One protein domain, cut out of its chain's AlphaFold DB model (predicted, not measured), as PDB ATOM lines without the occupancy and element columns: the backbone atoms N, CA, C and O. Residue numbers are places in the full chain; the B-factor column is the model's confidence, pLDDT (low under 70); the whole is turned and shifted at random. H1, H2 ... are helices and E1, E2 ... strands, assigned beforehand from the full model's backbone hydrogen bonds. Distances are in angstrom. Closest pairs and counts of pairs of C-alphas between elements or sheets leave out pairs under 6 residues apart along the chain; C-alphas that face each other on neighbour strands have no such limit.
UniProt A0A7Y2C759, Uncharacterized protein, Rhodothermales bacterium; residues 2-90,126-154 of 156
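Overview. This is residues 2 to 90 and 126 to 154 of the 156 residues of an uncharacterized protein of Rhodothermales bacterium (UniProt A0A7Y2C759). A strongly twisted sheet of four strands lies between two helices, H2 over one face and H3 over the other, as three layers; H1 is off the sheet and meets residues 36 to 40 of H2. The 118 printed residues have three named helices and four named strands, in the order H1 E1 H2 E2 E3 E4 H3, and the class is mixed, helices and strands. The mixed sheet runs E1 E2 E4 E3. The whole is compact, with a radius of gyration of the C-alphas of 14.1 A and spans of 41 by 36 by 21 A.

Arrangement. H1, residues 2 to 11, touches H2, residues 27 to 41, at a steep tilt of 62 degrees; the closest C-alphas, of Ile 5 and Ala 39, are 5.4 A apart. E1, residues 15 to 19, H2 and E2, residues 50 to 57, form a strand-helix-strand unit, parallel neighbour strands with a helix between, its crossover right-handed; N 18 and O 52 are within hydrogen-bond range at 2.9 A. H2 is on the sheet, its height over the sheet 9.0 A; its closest C-alpha pair with E1 is Ala 33 and Thr 18, 5.1 A. E4, residues 127 to 132, is antiparallel to E2, with N 55 and O 129 at 2.9 A, and to edge strand E3, residues 85 to 88, with N 87 and O 128 at 2.9 A. H3, residues 140 to 152, is on the sheet at a height of 8.0 A; its closest C-alpha pair with E3 is Asn 152 and Phe 87, 6.7 A. H2 and H3 are apart. In H1, H2 and H3 every O i to N i+4 pair is within hydrogen-bond range.

Along the chain. H1 begins at C-alpha 2, (302.773, 361.330, 215.817), and H3 ends at C-alpha 152, (269.421, 355.317, 208.322). From first to last C-alpha E2 measures 22.1 A, H2 21.3 A and H3 17.9 A.

Size, cuts and confidence. Residues 91 to 125 are not printed; C-alphas 90 and 126 are 5.9 A apart across the cut. The link from E2 to E3, residues 58 to 84, is long. Residue 154 is under 70 in pLDDT.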
ATOM      1  N   ASN A   2     303.032 359.876 215.739       88.19
ATOM      2  CA  ASN A   2     302.773 361.330 215.817       88.19
ATOM      3  C   ASN A   2     302.032 361.886 214.595       88.19
ATOM      4  O   ASN A   2     301.005 362.524 214.758       88.19
ATOM      5  N   ARG A   3     302.431 361.489 213.379       94.56
ATOM      6  CA  ARG A   3     301.751 361.923 212.151       94.56
ATOM      7  C   ARG A   3     300.240 361.647 212.129       94.56
ATOM      8  O   ARG A   3     299.490 362.471 211.623       94.56
ATOM      9  N   LEU A   4     299.793 360.497 212.640       93.94
ATOM     10  CA  LEU A   4     298.364 360.165 212.666       93.94
ATOM     11  C   LEU A   4     297.621 361.039 213.679       93.94
ATOM     12  O   LEU A   4     296.542 361.529 213.376       93.94
ATOM     13  N   ILE A   5     298.225 361.285 214.843       93.88
ATOM     14  CA  ILE A   5     297.680 362.200 215.853       93.88
ATOM     15  C   ILE A   5     297.542 363.607 215.258       93.88
ATOM     16  O   ILE A   5     296.463 364.188 215.340       93.88
ATOM     17  N   ASP A   6     298.579 364.101 214.574       93.56
ATOM     18  CA  ASP A   6     298.569 365.422 213.933       93.56
ATOM     19  C   ASP A   6     297.439 365.540 212.902       93.56
ATOM     20  O   ASP A   6     296.727 366.541 212.866       93.56
ATOM     21  N   ILE A   7     297.243 364.505 212.075       94.12
ATOM     22  CA  ILE A   7     296.151 364.448 211.091       94.12
ATOM     23  C   ILE A   7     294.794 364.502 211.794       94.12
ATOM     24  O   ILE A   7     293.939 365.290 211.384       94.12
ATOM     25  N   LEU A   8     294.595 363.703 212.846       93.19
ATOM     26  CA  LEU A   8     293.334 363.659 213.584       93.19
ATOM     27  C   LEU A   8     293.024 365.001 214.268       93.19
ATOM     28  O   LEU A   8     291.890 365.472 214.204       93.19
ATOM     29  N   GLN A   9     294.025 365.648 214.867       90.81
ATOM     30  CA  GLN A   9     293.862 366.945 215.530       90.81
ATOM     31  C   GLN A   9     293.652 368.097 214.541       90.81
ATOM     32  O   GLN A   9     292.851 368.996 214.807       90.81
ATOM     33  N   THR A  10     294.355 368.074 213.405       93.25
ATOM     34  CA  THR A  10     294.270 369.127 212.381       93.25
ATOM     35  C   THR A  10     292.917 369.105 211.680       93.25
ATOM     36  O   THR A  10     292.277 370.146 211.555       93.25
ATOM     37  N   ASN A  11     292.465 367.922 211.256       93.44
ATOM     38  CA  ASN A  11     291.219 367.772 210.497       93.44
ATOM     39  C   ASN A  11     289.976 367.660 211.387       93.44
ATOM     40  O   ASN A  11     288.870 367.783 210.876       93.44
ATOM     41  N   ARG A  12     290.152 367.465 212.703       91.19
ATOM     42  CA  ARG A  12     289.071 367.458 213.703       91.19
ATOM     43  C   ARG A  12     287.934 366.498 213.343       91.19
ATOM     44  O   ARG A  12     286.771 366.882 213.355       91.19
ATOM     45  N   TYR A  13     288.280 365.259 213.010       93.50
ATOM     46  CA  TYR A  13     287.276 364.243 212.706       93.50
ATOM     47  C   TYR A  13     286.355 363.996 213.905       93.50
ATOM     48  O   TYR A  13     286.823 363.872 215.036       93.50
ATOM     49  N   ASP A  14     285.059 363.846 213.640       94.19
ATOM     50  CA  ASP A  14     284.082 363.407 214.639       94.19
ATOM     51  C   ASP A  14     284.129 361.896 214.870       94.19
ATOM     52  O   ASP A  14     283.956 361.431 215.998       94.19
ATOM     53  N   PHE A  15     284.409 361.140 213.806       95.88
ATOM     54  CA  PHE A  15     284.449 359.683 213.801       95.88
ATOM     55  C   PHE A  15     285.720 359.161 213.128       95.88
ATOM     56  O   PHE A  15     286.209 359.728 212.153       95.88
ATOM     57  N   VAL A  16     286.229 358.037 213.631       96.38
ATOM     58  CA  VAL A  16     287.288 357.242 213.001       96.38
ATOM     59  C   VAL A  16     286.783 355.811 212.868       96.38
ATOM     60  O   VAL A  16     286.578 355.116 213.863       96.38
ATOM     61  N   LEU A  17     286.587 355.370 211.629       96.81
ATOM     62  CA  LEU A  17     286.129 354.022 211.309       96.81
ATOM     63  C   LEU A  17     287.338 353.147 210.973       96.81
ATOM     64  O   LEU A  17     288.221 353.549 210.216       96.81
ATOM     65  N   THR A  18     287.398 351.960 211.563       96.50
ATOM     66  CA  THR A  18     288.511 351.014 211.406       96.50
ATOM     67  C   THR A  18     287.979 349.661 210.970       96.50
ATOM     68  O   THR A  18     286.861 349.311 211.317       96.50
ATOM     69  N   SER A  19     288.769 348.845 210.268       95.31
ATOM     70  CA  SER A  19     288.427 347.423 210.135       95.31
ATOM     71  C   SER A  19     288.406 346.764 211.517       95.31
ATOM     72  O   SER A  19     289.286 347.033 212.335       95.31
ATOM     73  N   LEU A  20     287.444 345.877 211.773       96.12
ATOM     74  CA  LEU A  20     287.357 345.160 213.042       96.12
ATOM     75  C   LEU A  20     288.605 344.266 213.225       96.12
ATOM     76  O   LEU A  20     288.871 343.398 212.380       96.12
ATOM     77  N   PRO A  21     289.407 344.454 214.291       96.38
ATOM     78  CA  PRO A  21     290.693 343.783 214.449       96.38
ATOM     79  C   PRO A  21     290.517 342.369 215.017       96.38
ATOM     80  O   PRO A  21     291.013 342.051 216.090       96.38
ATOM     81  N   ARG A  22     289.808 341.496 214.306       94.06
ATOM     82  CA  ARG A  22     289.630 340.092 214.696       94.06
ATOM     83  C   ARG A  22     290.883 339.262 214.426       94.06
ATOM     84  O   ARG A  22     291.737 339.635 213.623       94.06
ATOM     85  N   SER A  23     290.992 338.110 215.084       92.50
ATOM     86  CA  SER A  23     292.118 337.185 214.908       92.50
ATOM     87  C   SER A  23     292.281 336.715 213.456       92.50
ATOM     88  O   SER A  23     293.416 336.609 212.990       92.50
ATOM     89  N   ASP A  24     291.168 336.530 212.745       91.00
ATOM     90  CA  ASP A  24     291.066 336.131 211.336       91.00
ATOM     91  C   ASP A  24     291.299 337.284 210.336       91.00
ATOM     92  O   ASP A  24     291.608 337.033 209.171       91.00
ATOM     93  N   THR A  25     291.263 338.545 210.774       89.75
ATOM     94  CA  THR A  25     291.614 339.698 209.932       89.75
ATOM     95  C   THR A  25     293.118 339.703 209.602       89.75
ATOM     96  O   THR A  25     293.961 339.432 210.467       89.75
ATOM     97  N   HIS A  26     293.502 340.067 208.365       89.75
ATOM     98  CA  HIS A  26     294.919 340.181 207.981       89.75
ATOM     99  C   HIS A  26     295.706 341.135 208.899       89.75
ATOM    100  O   HIS A  26     295.200 342.160 209.365       89.75
ATOM    101  N   GLY A  27     296.987 340.815 209.123       92.06
ATOM    102  CA  GLY A  27     297.848 341.503 210.093       92.06
ATOM    103  C   GLY A  27     297.934 343.020 209.909       92.06
ATOM    104  O   GLY A  27     297.849 343.756 210.889       92.06
ATOM    105  N   HIS A  28     298.030 343.501 208.666       92.38
ATOM    106  CA  HIS A  28     298.115 344.938 208.391       92.38
ATOM    107  C   HIS A  28     296.833 345.695 208.761       92.38
ATOM    108  O   HIS A  28     296.922 346.788 209.314       92.38
ATOM    109  N   HIS A  29     295.652 345.111 208.535       93.44
ATOM    110  CA  HIS A  29     294.387 345.738 208.933       93.44
ATOM    111  C   HIS A  29     294.238 345.769 210.456       93.44
ATOM    112  O   HIS A  29     293.866 346.804 211.004       93.44
ATOM    113  N   LYS A  30     294.619 344.683 211.153       95.56
ATOM    114  CA  LYS A  30     294.684 344.669 212.626       95.56
ATOM    115  C   LYS A  30     295.589 345.778 213.149       95.56
ATOM    116  O   LYS A  30     295.176 346.570 213.990       95.56
ATOM    117  N   ALA A  31     296.815 345.854 212.635       96.00
ATOM    118  CA  ALA A  31     297.779 346.859 213.059       96.00
ATOM    119  C   ALA A  31     297.254 348.280 212.810       96.00
ATOM    120  O   ALA A  31     297.316 349.114 213.710       96.00
ATOM    121  N   ALA A  32     296.685 348.549 211.631       96.38
ATOM    122  CA  ALA A  32     296.103 349.848 211.306       96.38
ATOM    123  C   ALA A  32     294.965 350.234 212.265       96.38
ATOM    124  O   ALA A  32     294.970 351.347 212.792       96.38
ATOM    125  N   ALA A  33     294.043 349.309 212.551       96.69
ATOM    126  CA  ALA A  33     292.942 349.536 213.483       96.69
ATOM    127  C   ALA A  33     293.447 349.859 214.898       96.69
ATOM    128  O   ALA A  33     293.073 350.880 215.473       96.69
ATOM    129  N   ILE A  34     294.373 349.055 215.432       97.19
ATOM    130  CA  ILE A  34     294.964 349.287 216.758       97.19
ATOM    131  C   ILE A  34     295.709 350.626 216.820       97.19
ATOM    132  O   ILE A  34     295.585 351.369 217.796       97.19
ATOM    133  N   LEU A  35     296.477 350.975 215.783       96.88
ATOM    134  CA  LEU A  35     297.184 352.256 215.725       96.88
ATOM    135  C   LEU A  35     296.210 353.441 215.707       96.88
ATOM    136  O   LEU A  35     296.472 354.433 216.387       96.88
ATOM    137  N   ALA A  36     295.093 353.334 214.986       95.94
ATOM    138  CA  ALA A  36     294.053 354.358 214.956       95.94
ATOM    139  C   ALA A  36     293.379 354.531 216.323       95.94
ATOM    140  O   ALA A  36     293.288 355.656 216.815       95.94
ATOM    141  N   VAL A  37     293.005 353.433 216.987       95.56
ATOM    142  CA  VAL A  37     292.449 353.461 218.350       95.56
ATOM    143  C   VAL A  37     293.413 354.155 219.320       95.56
ATOM    144  O   VAL A  37     293.030 355.097 220.018       95.56
ATOM    145  N   ARG A  38     294.694 353.764 219.313       95.62
ATOM    146  CA  ARG A  38     295.732 354.371 220.166       95.62
ATOM    147  C   ARG A  38     295.969 355.847 219.862       95.62
ATOM    148  O   ARG A  38     296.223 356.623 220.780       95.62
ATOM    149  N   ALA A  39     295.945 356.239 218.589       95.31
ATOM    150  CA  ALA A  39     296.139 357.630 218.198       95.31
ATOM    151  C   ALA A  39     294.984 358.506 218.695       95.31
ATOM    152  O   ALA A  39     295.232 359.526 219.335       95.31
ATOM    153  N   SER A  40     293.740 358.069 218.494       94.12
ATOM    154  CA  SER A  40     292.554 358.778 218.980       94.12
ATOM    155  C   SER A  40     292.552 358.924 220.503       94.12
ATOM    156  O   SER A  40     292.243 359.992 221.021       94.12
ATOM    157  N   GLN A  41     292.990 357.900 221.241       91.38
ATOM    158  CA  GLN A  41     293.106 357.964 222.705       91.38
ATOM    159  C   GLN A  41     294.094 359.013 223.214       91.38
ATOM    160  O   GLN A  41     293.981 359.467 224.349       91.38
ATOM    161  N   ARG A  42     295.070 359.416 222.403       91.81
ATOM    162  CA  ARG A  42     296.031 360.453 222.799       91.81
ATOM    163  C   ARG A  42     295.471 361.867 222.652       91.81
ATOM    164  O   ARG A  42     296.105 362.811 223.105       91.81
ATOM    165  N   ILE A  43     294.283 362.016 222.071       90.38
ATOM    166  CA  ILE A  43     293.561 363.287 221.994       90.38
ATOM    167  C   ILE A  43     292.754 363.443 223.289       90.38
ATOM    168  O   ILE A  43     291.917 362.591 223.602       90.38
ATOM    169  N   VAL A  44     293.033 364.497 224.062       78.75
ATOM    170  CA  VAL A  44     292.485 364.707 225.421       78.75
ATOM    171  C   VAL A  44     291.610 365.960 225.565       78.75
ATOM    172  O   VAL A  44     290.828 366.044 226.506       78.75
ATOM    173  N   ASP A  45     291.639 366.885 224.603       74.62
ATOM    174  CA  ASP A  45     291.028 368.223 224.730       74.62
ATOM    175  C   ASP A  45     289.519 368.266 224.411       74.62
ATOM    176  O   ASP A  45     289.046 369.194 223.756       74.62
ATOM    177  N   GLY A  46     288.761 367.215 224.745       75.12
ATOM    178  CA  GLY A  46     287.338 367.088 224.372       75.12
ATOM    179  C   GLY A  46     287.077 366.939 222.863       75.12
ATOM    180  O   GLY A  46     285.945 366.762 222.440       75.12
ATOM    181  N   LYS A  47     288.131 366.957 222.038       83.75
ATOM    182  CA  LYS A  47     288.089 366.812 220.570       83.75
ATOM    183  C   LYS A  47     288.341 365.379 220.105       83.75
ATOM    184  O   LYS A  47     288.737 365.155 218.963       83.75
ATOM    185  N   ARG A  48     288.225 364.404 221.007       92.31
ATOM    186  CA  ARG A  48     288.490 363.005 220.672       92.31
ATOM    187  C   ARG A  48     287.381 362.497 219.729       92.31
ATOM    188  O   ARG A  48     286.204 362.612 220.089       92.31
ATOM    189  N   PRO A  49     287.725 361.924 218.560       95.31
ATOM    190  CA  PRO A  49     286.739 361.277 217.704       95.31
ATOM    191  C   PRO A  49     286.167 360.033 218.380       95.31
ATOM    192  O   PRO A  49     286.861 359.354 219.142       95.31
ATOM    193  N   VAL A  50     284.936 359.684 218.027       96.25
ATOM    194  CA  VAL A  50     284.390 358.357 218.310       96.25
ATOM    195  C   VAL A  50     285.062 357.350 217.379       96.25
ATOM    196  O   VAL A  50     285.018 357.486 216.158       96.25
ATOM    197  N   VAL A  51     285.703 356.333 217.943       96.69
ATOM    198  CA  VAL A  51     286.380 355.273 217.190       96.69
ATOM    199  C   VAL A  51     285.526 354.014 217.172       96.69
ATOM    200  O   VAL A  51     285.131 353.521 218.231       96.69
ATOM    201  N   MET A  52     285.280 353.464 215.986       97.75
ATOM    202  CA  MET A  52     284.491 352.243 215.820       97.75
ATOM    203  C   MET A  52     285.240 351.207 214.983       97.75
ATOM    204  O   MET A  52     285.977 351.542 214.051       97.75
ATOM    205  N   GLY A  53     285.071 349.940 215.344       97.31
ATOM    206  CA  GLY A  53     285.456 348.803 214.516       97.31
ATOM    207  C   GLY A  53     284.315 348.429 213.582       97.31
ATOM    208  O   GLY A  53     283.168 348.392 214.014       97.31
ATOM    209  N   THR A  54     284.629 348.141 212.326       96.56
ATOM    210  CA  THR A  54     283.655 347.878 211.268       96.56
ATOM    211  C   THR A  54     283.888 346.509 210.653       96.56
ATOM    212  O   THR A  54     285.022 346.135 210.328       96.56
ATOM    213  N   TRP A  55     282.802 345.775 210.463       94.62
ATOM    214  CA  TRP A  55     282.762 344.537 209.701       94.62
ATOM    215  C   TRP A  55     281.759 344.667 208.556       94.62
ATOM    216  O   TRP A  55     280.796 345.423 208.656       94.62
ATOM    217  N   ILE A  56     281.994 343.943 207.465       92.81
ATOM    218  CA  ILE A  56     281.118 343.940 206.293       92.81
ATOM    219  C   ILE A  56     280.520 342.544 206.130       92.81
ATOM    220  O   ILE A  56     281.242 341.548 206.180       92.81
ATOM    221  N   SER A  57     279.213 342.482 205.908       92.44
ATOM    222  CA  SER A  57     278.457 341.246 205.712       92.44
ATOM    223  C   SER A  57     277.549 341.333 204.480       92.44
ATOM    224  O   SER A  57     277.221 342.418 204.003       92.44
ATOM    225  N   ASP A  58     277.181 340.179 203.924       93.25
ATOM    226  CA  ASP A  58     276.119 340.064 202.914       93.25
ATOM    227  C   ASP A  58     274.783 339.787 203.629       93.25
ATOM    228  O   ASP A  58     274.776 339.114 204.658       93.25
ATOM    229  N   HIS A  59     273.638 340.195 203.065       90.62
ATOM    230  CA  HIS A  59     272.316 339.895 203.656       90.62
ATOM    231  C   HIS A  59     272.028 338.392 203.775       90.62
ATOM    232  O   HIS A  59     271.252 337.949 204.626       90.62
ATOM    233  N   ALA A  60     272.648 337.591 202.908       88.25
ATOM    234  CA  ALA A  60     272.563 336.138 202.968       88.25
ATOM    235  C   ALA A  60     273.288 335.551 204.195       88.25
ATOM    236  O   ALA A  60     272.980 334.429 204.601       88.25
ATOM    237  N   ASP A  61     274.232 336.286 204.786       86.00
ATOM    238  CA  ASP A  61     274.956 335.853 205.972       86.00
ATOM    239  C   ASP A  61     274.148 336.166 207.237       86.00
ATOM    240  O   ASP A  61     274.131 337.286 207.746       86.00
ATOM    241  N   LYS A  62     273.471 335.137 207.748       78.62
ATOM    242  CA  LYS A  62     272.634 335.222 208.951       78.62
ATOM    243  C   LYS A  62     273.388 334.927 210.248       78.62
ATOM    244  O   LYS A  62     272.750 334.820 211.296       78.62
ATOM    245  N   GLN A  63     274.707 334.724 210.208       81.56
ATOM    246  CA  GLN A  63     275.453 334.416 211.423       81.56
ATOM    247  C   GLN A  63     275.601 335.663 212.291       81.56
ATOM    248  O   GLN A  63     276.182 336.666 211.880       81.56
ATOM    249  N   ALA A  64     275.111 335.574 213.528       76.00
ATOM    250  CA  ALA A  64     275.383 336.584 214.537       76.00
ATOM    251  C   ALA A  64     276.889 336.613 214.833       76.00
ATOM    252  O   ALA A  64     277.488 335.583 215.151       76.00
ATOM    253  N   ARG A  65     277.500 337.795 214.736       86.75
ATOM    254  CA  ARG A  65     278.926 337.982 215.014       86.75
ATOM    255  C   ARG A  65     279.109 338.546 216.408       86.75
ATOM    256  O   ARG A  65     278.607 339.624 216.722       86.75
ATOM    257  N   SER A  66     279.864 337.818 217.219       93.44
ATOM    258  CA  SER A  66     280.434 338.344 218.450       93.44
ATOM    259  C   SER A  66     281.866 338.818 218.214       93.44
ATOM    260  O   SER A  66     282.594 338.313 217.348       93.44
ATOM    261  N   PHE A  67     282.270 339.807 218.999       96.06
ATOM    262  CA  PHE A  67     283.636 340.284 219.075       96.06
ATOM    263  C   PHE A  67     283.959 340.671 220.517       96.06
ATOM    264  O   PHE A  67     283.279 341.503 221.100       96.06
ATOM    265  N   ASP A  68     285.013 340.082 221.074       96.00
ATOM    266  CA  ASP A  68     285.439 340.301 222.464       96.00
ATOM    267  C   ASP A  68     286.641 341.253 222.584       96.00
ATOM    268  O   ASP A  68     287.166 341.480 223.671       96.00
ATOM    269  N   GLY A  69     287.109 341.802 221.462       96.62
ATOM    270  CA  GLY A  69     288.424 342.427 221.371       96.62
ATOM    271  C   GLY A  69     289.489 341.477 220.816       96.62
ATOM    272  O   GLY A  69     289.310 340.263 220.703       96.62
ATOM    273  N   LEU A  70     290.629 342.046 220.440       96.88
ATOM    274  CA  LEU A  70     291.817 341.315 220.018       96.88
ATOM    275  C   LEU A  70     292.668 340.951 221.239       96.88
ATOM    276  O   LEU A  70     293.097 341.826 221.994       96.88
ATOM    277  N   ALA A  71     292.976 339.664 221.404       96.12
ATOM    278  CA  ALA A  71     293.828 339.184 222.490       96.12
ATOM    279  C   ALA A  71     295.180 339.927 222.530       96.12
ATOM    280  O   ALA A  71     295.861 340.054 221.513       96.12
ATOM    281  N   GLY A  72     295.563 340.415 223.714       96.12
ATOM    282  CA  GLY A  72     296.775 341.222 223.920       96.12
ATOM    283  C   GLY A  72     296.622 342.721 223.622       96.12
ATOM    284  O   GLY A  72     297.571 343.471 223.838       96.12
ATOM    285  N   TYR A  73     295.445 343.166 223.170       96.62
ATOM    286  CA  TYR A  73     295.148 344.562 222.837       96.62
ATOM    287  C   TYR A  73     293.840 345.009 223.511       96.62
ATOM    288  O   TYR A  73     292.804 345.109 222.841       96.62
ATOM    289  N   PRO A  74     293.857 345.275 224.831       95.69
ATOM    290  CA  PRO A  74     292.659 345.650 225.589       95.69
ATOM    291  C   PRO A  74     291.969 346.901 225.037       95.69
ATOM    292  O   PRO A  74     290.773 347.092 225.220       95.69
ATOM    293  N   GLU A  75     292.693 347.750 224.307       94.88
ATOM    294  CA  GLU A  75     292.118 348.931 223.684       94.88
ATOM    295  C   GLU A  75     291.082 348.653 222.591       94.88
ATOM    296  O   GLU A  75     290.315 349.546 222.241       94.88
ATOM    297  N   SER A  76     291.058 347.428 222.070       96.94
ATOM    298  CA  SER A  76     290.092 346.978 221.068       96.94
ATOM    299  C   SER A  76     288.824 346.364 221.662       96.94
ATOM    300  O   SER A  76     287.958 345.925 220.911       96.94
ATOM    301  N   GLU A  77     288.702 346.313 222.988       97.31
ATOM    302  CA  GLU A  77     287.518 345.779 223.655       97.31
ATOM    303  C   GLU A  77     286.285 346.641 223.332       97.31
ATOM    304  O   GLU A  77     286.332 347.870 223.503       97.31
ATOM    305  N   PRO A  78     285.184 346.049 222.844       96.56
ATOM    306  CA  PRO A  78     283.973 346.795 222.556       96.56
ATOM    307  C   PRO A  78     283.114 347.004 223.809       96.56
ATOM    308  O   PRO A  78     283.264 346.324 224.818       96.56
ATOM    309  N   VAL A  79     282.178 347.950 223.735       95.69
ATOM    310  CA  VAL A  79     281.160 348.157 224.782       95.69
ATOM    311  C   VAL A  79     280.182 346.977 224.855       95.69
ATOM    312  O   VAL A  79     279.716 346.628 225.935       95.69
ATOM    313  N   SER A  80     279.880 346.360 223.710       95.06
ATOM    314  CA  SER A  80     279.042 345.165 223.578       95.06
ATOM    315  C   SER A  80     279.724 344.160 222.658       95.06
ATOM    316  O   SER A  80     280.383 344.554 221.696       95.06
ATOM    317  N   GLN A  81     279.525 342.866 222.908       95.25
ATOM    318  CA  GLN A  81     280.033 341.809 222.030       95.25
ATOM    319  C   GLN A  81     279.362 341.821 220.650       95.25
ATOM    320  O   GLN A  81     279.970 341.402 219.666       95.25
ATOM    321  N   THR A  82     278.130 342.317 220.549       94.31
ATOM    322  CA  THR A  82     277.399 342.461 219.282       94.31
ATOM    323  C   THR A  82     277.563 343.863 218.704       94.31
ATOM    324  O   THR A  82     277.781 344.829 219.442       94.31
ATOM    325  N   SER A  83     277.405 343.991 217.382       92.94
ATOM    326  CA  SER A  83     277.429 345.297 216.718       92.94
ATOM    327  C   SER A  83     276.399 346.231 217.350       92.94
ATOM    328  O   SER A  83     275.242 345.852 217.531       92.94
ATOM    329  N   SER A  84     276.821 347.448 217.678       92.56
ATOM    330  CA  SER A  84     275.966 348.482 218.268       92.56
ATOM    331  C   SER A  84     275.174 349.250 217.209       92.56
ATOM    332  O   SER A  84     274.091 349.743 217.504       92.56
ATOM    333  N   PHE A  85     275.705 349.345 215.987       95.75
ATOM    334  CA  PHE A  85     275.074 350.053 214.874       95.75
ATOM    335  C   PHE A  85     275.267 349.303 213.565       95.75
ATOM    336  O   PHE A  85     276.208 348.516 213.423       95.75
ATOM    337  N   GLN A  86     274.370 349.561 212.620       94.69
ATOM    338  CA  GLN A  86     274.372 348.951 211.300       94.69
ATOM    339  C   GLN A  86     273.982 349.983 210.239       94.69
ATOM    340  O   GLN A  86     273.207 350.900 210.524       94.69
ATOM    341  N   PHE A  87     274.525 349.829 209.032       94.19
ATOM    342  CA  PHE A  87     274.189 350.638 207.859       94.19
ATOM    343  C   PHE A  87     273.968 349.752 206.632       94.19
ATOM    344  O   PHE A  87     274.892 349.064 206.182       94.19
ATOM    345  N   ASP A  88     272.734 349.742 206.119       93.94
ATOM    346  CA  ASP A  88     272.362 348.974 204.931       93.94
ATOM    347  C   ASP A  88     272.798 349.739 203.687       93.94
ATOM    348  O   ASP A  88     272.240 350.777 203.342       93.94
ATOM    349  N   LYS A  89     273.819 349.224 203.003       93.31
ATOM    350  CA  LYS A  89     274.355 349.825 201.776       93.31
ATOM    351  C   LYS A  89     273.454 349.607 200.570       93.31
ATOM    352  O   LYS A  89     273.719 350.183 199.512       93.31
ATOM    353  N   THR A  90     272.437 348.756 200.694       92.56
ATOM    354  CA  THR A  90     271.418 348.533 199.670       92.56
ATOM    355  C   THR A  90     270.270 349.529 199.765       92.56
ATOM    356  O   THR A  90     269.555 349.682 198.772       92.56
ATOM    357  N   ASP A 126     276.611 343.899 201.656       95.06
ATOM    358  CA  ASP A 126     275.326 344.598 201.721       95.06
ATOM    359  C   ASP A 126     275.215 345.427 203.002       95.06
ATOM    360  O   ASP A 126     274.706 346.541 202.988       95.06
ATOM    361  N   MET A 127     275.782 344.922 204.092       94.19
ATOM    362  CA  MET A 127     275.642 345.476 205.427       94.19
ATOM    363  C   MET A 127     277.006 345.878 205.983       94.19
ATOM    364  O   MET A 127     278.011 345.187 205.789       94.19
ATOM    365  N   GLU A 128     277.044 347.013 206.673       95.00
ATOM    366  CA  GLU A 128     278.161 347.394 207.533       95.00
ATOM    367  C   GLU A 128     277.717 347.335 208.988       95.00
ATOM    368  O   GLU A 128     276.680 347.885 209.353       95.00
ATOM    369  N   GLU A 129     278.510 346.670 209.815       96.06
ATOM    370  CA  GLU A 129     278.252 346.442 211.231       96.06
ATOM    371  C   GLU A 129     279.341 347.136 212.049       96.06
ATOM    372  O   GLU A 129     280.528 347.023 211.736       96.06
ATOM    373  N   TYR A 130     278.946 347.847 213.103       97.25
ATOM    374  CA  TYR A 130     279.825 348.746 213.845       97.25
ATOM    375  C   TYR A 130     279.854 348.423 215.336       97.25
ATOM    376  O   TYR A 130     278.815 348.346 215.993       97.25
ATOM    377  N   TRP A 131     281.059 348.312 215.891       97.56
ATOM    378  CA  TRP A 131     281.324 348.141 217.317       97.56
ATOM    379  C   TRP A 131     281.960 349.409 217.872       97.56
ATOM    380  O   TRP A 131     283.021 349.836 217.412       97.56
ATOM    381  N   ILE A 132     281.341 349.988 218.898       96.75
ATOM    382  CA  ILE A 132     281.958 351.059 219.680       96.75
ATOM    383  C   ILE A 132     282.983 350.440 220.626       96.75
ATOM    384  O   ILE A 132     282.643 349.573 221.431       96.75
ATOM    385  N   TYR A 133     284.224 350.921 220.570       96.81
ATOM    386  CA  TYR A 133     285.249 350.542 221.542       96.81
ATOM    387  C   TYR A 133     284.984 351.167 222.915       96.81
ATOM    388  O   TYR A 133     284.573 352.325 223.012       96.81
ATOM    389  N   ARG A 134     285.285 350.429 223.985       94.94
ATOM    390  CA  ARG A 134     285.056 350.831 225.382       94.94
ATOM    391  C   ARG A 134     285.837 352.080 225.800       94.94
ATOM    392  O   ARG A 134     285.410 352.802 226.688       94.94
ATOM    393  N   LEU A 135     286.963 352.357 225.143       90.62
ATOM    394  CA  LEU A 135     287.845 353.496 225.446       90.62
ATOM    395  C   LEU A 135     287.442 354.815 224.766       90.62
ATOM    396  O   LEU A 135     288.205 355.791 224.769       90.62
ATOM    397  N   ASN A 136     286.256 354.844 224.170       94.19
ATOM    398  CA  ASN A 136     285.671 356.064 223.646       94.19
ATOM    399  C   ASN A 136     285.269 357.055 224.754       94.19
ATOM    400  O   ASN A 136     285.148 356.675 225.919       94.19
ATOM    401  N   PRO A 137     285.065 358.338 224.401       89.62
ATOM    402  CA  PRO A 137     284.455 359.321 225.294       89.62
ATOM    403  C   PRO A 137     283.094 358.866 225.867       89.62
ATOM    404  O   PRO A 137     282.391 358.104 225.198       89.62
ATOM    405  N   PRO A 138     282.680 359.344 227.060       90.25
ATOM    406  CA  PRO A 138     281.404 358.954 227.675       90.25
ATOM    407  C   PRO A 138     280.161 359.244 226.817       90.25
ATOM    408  O   PRO A 138     279.177 358.516 226.894       90.25
ATOM    409  N   ASP A 139     280.217 360.278 225.977       93.44
ATOM    410  CA  ASP A 139     279.157 360.719 225.060       93.44
ATOM    411  C   ASP A 139     279.180 359.993 223.698       93.44
ATOM    412  O   ASP A 139     278.373 360.276 222.813       93.44
ATOM    413  N   ALA A 140     280.094 359.038 223.489       94.31
ATOM    414  CA  ALA A 140     280.294 358.416 222.183       94.31
ATOM    415  C   ALA A 140     279.083 357.631 221.668       94.31
ATOM    416  O   ALA A 140     278.814 357.648 220.467       94.31
ATOM    417  N   ILE A 141     278.353 356.956 222.561       95.56
ATOM    418  CA  ILE A 141     277.140 356.214 222.194       95.56
ATOM    419  C   ILE A 141     276.063 357.185 221.709       95.56
ATOM    420  O   ILE A 141     275.453 356.935 220.675       95.56
ATOM    421  N   GLU A 142     275.865 358.304 222.408       96.06
ATOM    422  CA  GLU A 142     274.888 359.332 222.031       96.06
ATOM    423  C   GLU A 142     275.233 359.953 220.669       96.06
ATOM    424  O   GLU A 142     274.384 360.026 219.779       96.06
ATOM    425  N   ARG A 143     276.506 360.317 220.460       95.88
ATOM    426  CA  ARG A 143     276.991 360.847 219.174       95.88
ATOM    427  C   ARG A 143     276.794 359.849 218.034       95.88
ATOM    428  O   ARG A 143     276.329 360.232 216.962       95.88
ATOM    429  N   ALA A 144     277.116 358.574 218.257       96.38
ATOM    430  CA  ALA A 144     276.902 357.524 217.266       96.38
ATOM    431  C   ALA A 144     275.408 357.300 216.984       96.38
ATOM    432  O   ALA A 144     275.023 357.198 215.825       96.38
ATOM    433  N   GLN A 145     274.549 357.302 218.006       96.19
ATOM    434  CA  GLN A 145     273.096 357.215 217.827       96.19
ATOM    435  C   GLN A 145     272.556 358.361 216.973       96.19
ATOM    436  O   GLN A 145     271.749 358.114 216.079       96.19
ATOM    437  N   ALA A 146     273.001 359.596 217.216       95.88
ATOM    438  CA  ALA A 146     272.615 360.740 216.399       95.88
ATOM    439  C   ALA A 146     273.072 360.571 214.939       95.88
ATOM    440  O   ALA A 146     272.275 360.769 214.024       95.88
ATOM    441  N   TYR A 147     274.318 360.135 214.725       95.06
ATOM    442  CA  TYR A 147     274.864 359.877 213.391       95.06
ATOM    443  C   TYR A 147     274.081 358.793 212.636       95.06
ATOM    444  O   TYR A 147     273.604 359.041 211.532       95.06
ATOM    445  N   PHE A 148     273.885 357.617 213.238       94.81
ATOM    446  CA  PHE A 148     273.188 356.506 212.584       94.81
ATOM    447  C   PHE A 148     271.687 356.751 212.416       94.81
ATOM    448  O   PHE A 148     271.095 356.206 211.491       94.81
ATOM    449  N   ARG A 149     271.070 357.596 213.252       93.81
ATOM    450  CA  ARG A 149     269.690 358.048 213.029       93.81
ATOM    451  C   ARG A 149     269.581 358.835 211.730       93.81
ATOM    452  O   ARG A 149     268.690 358.554 210.949       93.81
ATOM    453  N   VAL A 150     270.486 359.786 211.490       90.88
ATOM    454  CA  VAL A 150     270.508 360.545 210.227       90.88
ATOM    455  C   VAL A 150     270.852 359.628 209.056       90.88
ATOM    456  O   VAL A 150     270.211 359.693 208.018       90.88
ATOM    457  N   LEU A 151     271.840 358.749 209.235       89.25
ATOM    458  CA  LEU A 151     272.320 357.868 208.173       89.25
ATOM    459  C   LEU A 151     271.269 356.843 207.709       89.25
ATOM    460  O   LEU A 151     271.248 356.512 206.529       89.25
ATOM    461  N   ASN A 152     270.431 356.340 208.621       89.12
ATOM    462  CA  ASN A 152     269.421 355.317 208.322       89.12
ATOM    463  C   ASN A 152     268.004 355.877 208.122       89.12
ATOM    464  O   ASN A 152     267.131 355.142 207.672       89.12
ATOM    465  N   ASN A 153     267.761 357.151 208.446       78.56
ATOM    466  CA  ASN A 153     266.472 357.807 208.231       78.56
ATOM    467  C   ASN A 153     266.599 358.891 207.156       78.56
ATOM    468  O   ASN A 153     266.298 360.054 207.422       78.56
ATOM    469  N   PHE A 154     267.036 358.531 205.945       60.41
ATOM    470  CA  PHE A 154     266.798 359.379 204.772       60.41
ATOM    471  C   PHE A 154     265.279 359.438 204.503       60.41
ATOM    472  O   PHE A 154     264.763 358.762 203.622       60.41
TER     473      PHE A 154